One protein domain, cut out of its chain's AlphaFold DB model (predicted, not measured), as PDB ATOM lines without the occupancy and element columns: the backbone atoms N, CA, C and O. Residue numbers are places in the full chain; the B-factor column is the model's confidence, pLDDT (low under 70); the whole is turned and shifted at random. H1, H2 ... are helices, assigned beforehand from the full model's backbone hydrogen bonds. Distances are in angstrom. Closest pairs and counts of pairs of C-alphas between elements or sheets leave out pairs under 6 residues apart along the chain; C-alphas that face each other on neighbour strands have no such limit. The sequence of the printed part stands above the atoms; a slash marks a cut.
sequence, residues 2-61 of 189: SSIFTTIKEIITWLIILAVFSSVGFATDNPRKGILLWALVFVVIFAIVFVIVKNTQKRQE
ATOM      1  N   SER A   2     195.465 144.573 154.304       65.75
ATOM      2  CA  SER A   2     194.202 143.891 153.962       65.75
ATOM      3  C   SER A   2     193.460 143.262 155.152       65.75
ATOM      4  O   SER A   2     192.237 143.276 155.156       65.75
ATOM      5  N   SER A   3     194.157 142.757 156.180       71.69
ATOM      6  CA  SER A   3     193.512 142.074 157.320       71.69
ATOM      7  C   SER A   3     192.646 143.004 158.173       71.69
ATOM      8  O   SER A   3     191.503 142.674 158.464       71.69
ATOM      9  N   ILE A   4     193.157 144.194 158.504       82.00
ATOM     10  CA  ILE A   4     192.443 145.187 159.320       82.00
ATOM     11  C   ILE A   4     191.168 145.657 158.606       82.00
ATOM     12  O   ILE A   4     190.113 145.747 159.227       82.00
ATOM     13  N   PHE A   5     191.239 145.899 157.294       81.81
ATOM     14  CA  PHE A   5     190.077 146.306 156.501       81.81
ATOM     15  C   PHE A   5     188.989 145.222 156.467       81.81
ATOM     16  O   PHE A   5     187.808 145.530 156.627       81.81
ATOM     17  N   THR A   6     189.374 143.949 156.325       82.69
ATOM     18  CA  THR A   6     188.432 142.821 156.378       82.69
ATOM     19  C   THR A   6     187.762 142.713 157.747       82.69
ATOM     20  O   THR A   6     186.539 142.618 157.810       82.69
ATOM     21  N   THR A   7     188.524 142.820 158.840       81.69
ATOM     22  CA  THR A   7     187.971 142.777 160.204       81.69
ATOM     23  C   THR A   7     187.006 143.934 160.467       81.69
ATOM     24  O   THR A   7     185.927 143.726 161.014       81.69
ATOM     25  N   ILE A   8     187.344 145.151 160.030       85.38
ATOM     26  CA  ILE A   8     186.452 146.312 160.154       85.38
ATOM     27  C   ILE A   8     185.152 146.078 159.375       85.38
ATOM     28  O   ILE A   8     184.068 146.317 159.905       85.38
ATOM     29  N   LYS A   9     185.238 145.568 158.141       81.94
ATOM     30  CA  LYS A   9     184.058 145.252 157.326       81.94
ATOM     31  C   LYS A   9     183.161 144.210 158.001       81.94
ATOM     32  O   LYS A   9     181.941 144.371 157.994       81.94
ATOM     33  N   GLU A  10     183.741 143.170 158.595       78.25
ATOM     34  CA  GLU A  10     182.995 142.149 159.336       78.25
ATOM     35  C   GLU A  10     182.281 142.744 160.550       78.25
ATOM     36  O   GLU A  10     181.082 142.526 160.711       78.25
ATOM     37  N   ILE A  11     182.971 143.556 161.357       82.62
ATOM     38  CA  ILE A  11     182.379 144.223 162.527       82.62
ATOM     39  C   ILE A  11     181.216 145.129 162.109       82.62
ATOM     40  O   ILE A  11     180.147 145.073 162.713       82.62
ATOM     41  N   ILE A  12     181.389 145.932 161.055       84.62
ATOM     42  CA  ILE A  12     180.322 146.795 160.530       84.62
ATOM     43  C   ILE A  12     179.134 145.952 160.057       84.62
ATOM     44  O   ILE A  12     177.990 146.279 160.360       84.62
ATOM     45  N   THR A  13     179.389 144.846 159.356       79.19
ATOM     46  CA  THR A  13     178.329 143.934 158.898       79.19
ATOM     47  C   THR A  13     177.551 143.364 160.084       79.19
ATOM     48  O   THR A  13     176.321 143.371 160.073       79.19
ATOM     49  N   TRP A  14     178.250 142.942 161.139       79.69
ATOM     50  CA  TRP A  14     177.630 142.472 162.376       79.69
ATOM     51  C   TRP A  14     176.790 143.547 163.062       79.69
ATOM     52  O   TRP A  14     175.666 143.263 163.470       79.69
ATOM     53  N   LEU A  15     177.293 144.780 163.144       83.19
ATOM     54  CA  LEU A  15     176.552 145.909 163.706       83.19
ATOM     55  C   LEU A  15     175.276 146.204 162.914       83.19
ATOM     56  O   LEU A  15     174.227 146.418 163.518       83.19
ATOM     57  N   ILE A  16     175.340 146.167 161.581       84.19
ATOM     58  CA  ILE A  16     174.168 146.357 160.718       84.19
ATOM     59  C   ILE A  16     173.146 145.243 160.958       84.19
ATOM     60  O   ILE A  16     171.976 145.537 161.181       84.19
ATOM     61  N   ILE A  17     173.572 143.977 160.971       79.50
ATOM     62  CA  ILE A  17     172.687 142.834 161.250       79.50
ATOM     63  C   ILE A  17     172.013 143.001 162.616       79.50
ATOM     64  O   ILE A  17     170.805 142.814 162.744       79.50
ATOM     65  N   LEU A  18     172.777 143.397 163.631       81.69
ATOM     66  CA  LEU A  18     172.265 143.593 164.980       81.69
ATOM     67  C   LEU A  18     171.270 144.752 165.049       81.69
ATOM     68  O   LEU A  18     170.239 144.613 165.696       81.69
ATOM     69  N   ALA A  19     171.524 145.853 164.340       79.19
ATOM     70  CA  ALA A  19     170.584 146.964 164.220       79.19
ATOM     71  C   ALA A  19     169.282 146.539 163.515       79.19
ATOM     72  O   ALA A  19     168.193 146.872 163.978       79.19
ATOM     73  N   VAL A  20     169.386 145.747 162.444       78.56
ATOM     74  CA  VAL A  20     168.241 145.194 161.703       78.56
ATOM     75  C   VAL A  20     167.403 144.284 162.601       78.56
ATOM     76  O   VAL A  20     166.192 144.452 162.677       78.56
ATOM     77  N   PHE A  21     168.014 143.372 163.354       76.38
ATOM     78  CA  PHE A  21     167.275 142.512 164.282       76.38
ATOM     79  C   PHE A  21     166.764 143.266 165.519       76.38
ATOM     80  O   PHE A  21     165.658 143.024 165.983       76.38
ATOM     81  N   SER A  22     167.513 144.237 166.033       78.88
ATOM     82  CA  SER A  22     167.077 145.110 167.130       78.88
ATOM     83  C   SER A  22     165.885 145.985 166.742       78.88
ATOM     84  O   SER A  22     165.076 146.330 167.609       78.88
ATOM     85  N   SER A  23     165.716 146.268 165.445       75.31
ATOM     86  CA  SER A  23     164.523 146.934 164.933       75.31
ATOM     87  C   SER A  23     163.237 146.190 165.314       75.31
ATOM     88  O   SER A  23     162.210 146.846 165.402       75.31
ATOM     89  N   VAL A  24     163.311 144.906 165.722       72.44
ATOM     90  CA  VAL A  24     162.220 144.157 166.378       72.44
ATOM     91  C   VAL A  24     161.553 144.888 167.541       72.44
ATOM     92  O   VAL A  24     160.348 144.773 167.770       72.44
ATOM     93  N   GLY A  25     162.286 145.766 168.211       68.75
ATOM     94  CA  GLY A  25     161.732 146.637 169.231       68.75
ATOM     95  C   GLY A  25     160.699 147.661 168.764       68.75
ATOM     96  O   GLY A  25     159.926 148.125 169.603       68.75
ATOM     97  N   PHE A  26     160.625 147.988 167.470       73.25
ATOM     98  CA  PHE A  26     159.616 148.907 166.934       73.25
ATOM     99  C   PHE A  26     158.193 148.324 166.971       73.25
ATOM    100  O   PHE A  26     157.243 149.090 166.879       73.25
ATOM    101  N   ALA A  27     158.036 147.002 167.157       66.44
ATOM    102  CA  ALA A  27     156.728 146.356 167.376       66.44
ATOM    103  C   ALA A  27     156.088 146.682 168.725       66.44
ATOM    104  O   ALA A  27     154.969 146.249 168.990       66.44
ATOM    105  N   THR A  28     156.866 147.268 169.628       68.06
ATOM    106  CA  THR A  28     156.501 147.380 171.034       68.06
ATOM    107  C   THR A  28     155.855 148.732 171.281       68.06
ATOM    108  O   THR A  28     156.327 149.746 170.765       68.06
ATOM    109  N   ASP A  29     154.889 148.775 172.198       69.00
ATOM    110  CA  ASP A  29     154.186 150.003 172.601       69.00
ATOM    111  C   ASP A  29     155.126 151.136 173.055       69.00
ATOM    112  O   ASP A  29     154.771 152.314 173.002       69.00
ATOM    113  N   ASN A  30     156.351 150.801 173.480       76.75
ATOM    114  CA  ASN A  30     157.413 151.764 173.753       76.75
ATOM    115  C   ASN A  30     158.669 151.475 172.901       76.75
ATOM    116  O   ASN A  30     159.559 150.747 173.355       76.75
ATOM    117  N   PRO A  31     158.793 152.084 171.705       71.38
ATOM    118  CA  PRO A  31     159.848 151.766 170.741       71.38
ATOM    119  C   PRO A  31     161.263 151.986 171.282       71.38
ATOM    120  O   PRO A  31     162.144 151.157 171.078       71.38
ATOM    121  N   ARG A  32     161.493 153.070 172.039       77.06
ATOM    122  CA  ARG A  32     162.828 153.385 172.586       77.06
ATOM    123  C   ARG A  32     163.329 152.297 173.532       77.06
ATOM    124  O   ARG A  32     164.496 151.923 173.470       77.06
ATOM    125  N   LYS A  33     162.452 151.788 174.402       79.12
ATOM    126  CA  LYS A  33     162.793 150.701 175.332       79.12
ATOM    127  C   LYS A  33     162.818 149.346 174.625       79.12
ATOM    128  O   LYS A  33     163.701 148.543 174.903       79.12
ATOM    129  N   GLY A  34     161.896 149.121 173.687       77.94
ATOM    130  CA  GLY A  34     161.794 147.886 172.912       77.94
ATOM    131  C   GLY A  34     163.057 147.592 172.105       77.94
ATOM    132  O   GLY A  34     163.573 146.482 172.179       77.94
ATOM    133  N   ILE A  35     163.592 148.581 171.378       80.69
ATOM    134  CA  ILE A  35     164.784 148.407 170.520       80.69
ATOM    135  C   ILE A  35     165.987 147.983 171.359       80.69
ATOM    136  O   ILE A  35     166.691 147.036 171.013       80.69
ATOM    137  N   LEU A  36     166.181 148.654 172.498       81.25
ATOM    138  CA  LEU A  36     167.292 148.394 173.408       81.25
ATOM    139  C   LEU A  36     167.194 146.997 174.043       81.25
ATOM    140  O   LEU A  36     168.194 146.288 174.136       81.25
ATOM    141  N   LEU A  37     165.983 146.585 174.433       80.75
ATOM    142  CA  LEU A  37     165.729 145.260 174.996       80.75
ATOM    143  C   LEU A  37     165.987 144.157 173.957       80.75
ATOM    144  O   LEU A  37     166.702 143.197 174.240       80.75
ATOM    145  N   TRP A  38     165.463 144.317 172.738       76.00
ATOM    146  CA  TRP A  38     165.662 143.358 171.650       76.00
ATOM    147  C   TRP A  38     167.117 143.294 171.183       76.00
ATOM    148  O   TRP A  38     167.608 142.199 170.922       76.00
ATOM    149  N   ALA A  39     167.843 144.418 171.153       81.62
ATOM    150  CA  ALA A  39     169.285 144.419 170.889       81.62
ATOM    151  C   ALA A  39     170.026 143.495 171.863       81.62
ATOM    152  O   ALA A  39     170.815 142.652 171.439       81.62
ATOM    153  N   LEU A  40     169.733 143.619 173.160       82.56
ATOM    154  CA  LEU A  40     170.357 142.811 174.206       82.56
ATOM    155  C   LEU A  40     170.012 141.324 174.043       82.56
ATOM    156  O   LEU A  40     170.906 140.480 174.098       82.56
ATOM    157  N   VAL A  41     168.748 141.000 173.758       78.75
ATOM    158  CA  VAL A  41     168.315 139.621 173.469       78.75
ATOM    159  C   VAL A  41     169.081 139.037 172.280       78.75
ATOM    160  O   VAL A  41     169.605 137.927 172.377       78.75
ATOM    161  N   PHE A  42     169.210 139.776 171.176       79.75
ATOM    162  CA  PHE A  42     169.930 139.293 169.997       79.75
ATOM    163  C   PHE A  42     171.431 139.129 170.240       79.75
ATOM    164  O   PHE A  42     171.991 138.148 169.757       79.75
ATOM    165  N   VAL A  43     172.075 140.000 171.028       84.31
ATOM    166  CA  VAL A  43     173.472 139.798 171.469       84.31
ATOM    167  C   VAL A  43     173.620 138.453 172.184       84.31
ATOM    168  O   VAL A  43     174.531 137.685 171.873       84.31
ATOM    169  N   VAL A  44     172.712 138.145 173.117       80.25
ATOM    170  CA  VAL A  44     172.741 136.891 173.885       80.25
ATOM    171  C   VAL A  44     172.518 135.682 172.974       80.25
ATOM    172  O   VAL A  44     173.289 134.725 173.036       80.25
ATOM    173  N   ILE A  45     171.517 135.729 172.089       77.25
ATOM    174  CA  ILE A  45     171.258 134.654 171.118       77.25
ATOM    175  C   ILE A  45     172.480 134.436 170.222       77.25
ATOM    176  O   ILE A  45     172.900 133.294 170.039       77.25
ATOM    177  N   PHE A  46     173.091 135.508 169.708       78.94
ATOM    178  CA  PHE A  46     174.301 135.412 168.895       78.94
ATOM    179  C   PHE A  46     175.454 134.756 169.648       78.94
ATOM    180  O   PHE A  46     176.107 133.873 169.095       78.94
ATOM    181  N   ALA A  47     175.679 135.134 170.908       80.31
ATOM    182  CA  ALA A  47     176.708 134.524 171.741       80.31
ATOM    183  C   ALA A  47     176.457 133.019 171.947       80.31
ATOM    184  O   ALA A  47     177.378 132.215 171.796       80.31
ATOM    185  N   ILE A  48     175.210 132.622 172.221       78.81
ATOM    186  CA  ILE A  48     174.826 131.212 172.386       78.81
ATOM    187  C   ILE A  48     175.055 130.432 171.088       78.81
ATOM    188  O   ILE A  48     175.722 129.397 171.100       78.81
ATOM    189  N   VAL A  49     174.544 130.932 169.958       75.38
ATOM    190  CA  VAL A  49     174.711 130.289 168.646       75.38
ATOM    191  C   VAL A  49     176.190 130.181 168.289       75.38
ATOM    192  O   VAL A  49     176.626 129.127 167.834       75.38
ATOM    193  N   PHE A  50     176.984 131.221 168.546       78.69
ATOM    194  CA  PHE A  50     178.425 131.203 168.321       78.69
ATOM    195  C   PHE A  50     179.112 130.085 169.118       78.69
ATOM    196  O   PHE A  50     179.904 129.329 168.552       78.69
ATOM    197  N   VAL A  51     178.774 129.922 170.401       78.00
ATOM    198  CA  VAL A  51     179.296 128.829 171.240       78.00
ATOM    199  C   VAL A  51     178.865 127.463 170.701       78.00
ATOM    200  O   VAL A  51     179.704 126.570 170.569       78.00
ATOM    201  N   ILE A  52     177.590 127.293 170.337       73.94
ATOM    202  CA  ILE A  52     177.070 126.036 169.778       73.94
ATOM    203  C   ILE A  52     177.793 125.685 168.476       73.94
ATOM    204  O   ILE A  52     178.287 124.568 168.335       73.94
ATOM    205  N   VAL A  53     177.896 126.620 167.530       73.81
ATOM    206  CA  VAL A  53     178.552 126.394 166.232       73.81
ATOM    207  C   VAL A  53     180.029 126.063 166.424       73.81
ATOM    208  O   VAL A  53     180.507 125.076 165.860       73.81
ATOM    209  N   LYS A  54     180.735 126.816 167.278       74.38
ATOM    210  CA  LYS A  54     182.138 126.554 167.625       74.38
ATOM    211  C   LYS A  54     182.333 125.151 168.209       74.38
ATOM    212  O   LYS A  54     183.327 124.494 167.908       74.38
ATOM    213  N   ASN A  55     181.372 124.672 168.998       66.19
ATOM    214  CA  ASN A  55     181.418 123.342 169.601       66.19
ATOM    215  C   ASN A  55     180.962 122.222 168.644       66.19
ATOM    216  O   ASN A  55     181.405 121.084 168.783       66.19
ATOM    217  N   THR A  56     180.122 122.528 167.648       58.56
ATOM    218  CA  THR A  56     179.512 121.538 166.735       58.56
ATOM    219  C   THR A  56     180.322 121.319 165.450       58.56
ATOM    220  O   THR A  56     180.188 120.272 164.814       58.56
ATOM    221  N   GLN A  57     181.234 122.230 165.085       51.81
ATOM    222  CA  GLN A  57     182.124 122.073 163.918       51.81
ATOM    223  C   GLN A  57     183.011 120.812 163.954       51.81
ATOM    224  O   GLN A  57     183.563 120.429 162.928       51.81
ATOM    225  N   LYS A  58     183.113 120.115 165.094       49.75
ATOM    226  CA  LYS A  58     183.867 118.858 165.222       49.75
ATOM    227  C   LYS A  58     183.078 117.589 164.855       49.75
ATOM    228  O   LYS A  58     183.650 116.507 164.937       49.75
ATOM    229  N   ARG A  59     181.788 117.677 164.492       48.06
ATOM    230  CA  ARG A  59     180.898 116.494 164.401       48.06
ATOM    231  C   ARG A  59     179.991 116.432 163.164       48.06
ATOM    232  O   ARG A  59     178.892 115.890 163.246       48.06
ATOM    233  N   GLN A  60     180.407 116.988 162.027       43.62
ATOM    234  CA  GLN A  60     179.647 116.824 160.781       43.62
ATOM    235  C   GLN A  60     180.032 115.519 160.070       43.62
ATOM    236  O   GLN A  60     180.856 115.513 159.162       43.62
ATOM    237  N   GLU A  61     179.420 114.411 160.492       43.47
ATOM    238  CA  GLU A  61     179.440 113.143 159.758       43.47
ATOM    239  C   GLU A  61     178.122 112.911 159.001       43.47
ATOM    240  O   GLU A  61     177.029 113.106 159.533       43.47
TER     241      GLU A  61
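What this domain is: This is residues 2 to 61 of the 189 residues of an uncharacterized protein of Candidatus Cloacimonetes bacterium (UniProt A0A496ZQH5). Two long helices, H1 and then H2, meet near the tight link that joins them and spread apart as an open V. The residues that stand free, 2 to 16 of H1 and 47 to 61 with the end of H2, make its two arms. The printed part has 60 residues, no named strand, and is all helix. It is loose, with a radius of gyration of the C-alphas of 15.0 A, and flat, spanning 45 by 33 by 14 A.

How they stand to each other: H1, residues 2 to 27, touches H2, residues 31 to 56, with residues 18 to 27 alone; H2 touches H1 with residues 31 to 43 alone. Their closest C-alphas, those of Gly 25 and Ile 35, are 3.8 A apart. They run opposite ways at a steep tilt of 51 degrees. Within hydrogen-bond range are 18 of 22 O i to N i+4 pairs in H1 and 21 of 22 in H2.

Where its parts are: H1 measures 39.9 A from C-alpha 2 at (194.202, 143.891, 153.962) to C-alpha 27. H2 measures 36.3 A and ends with C-alpha 56 at (179.512, 121.538, 166.735).

The domain as a whole: The two C-alphas farthest apart, those of Asn 30 and Glu 61, are 46.6 A apart. The printed part has no cut. The pLDDT is under 70 at residues 2, 25, 27 to 29 and 55 to 61.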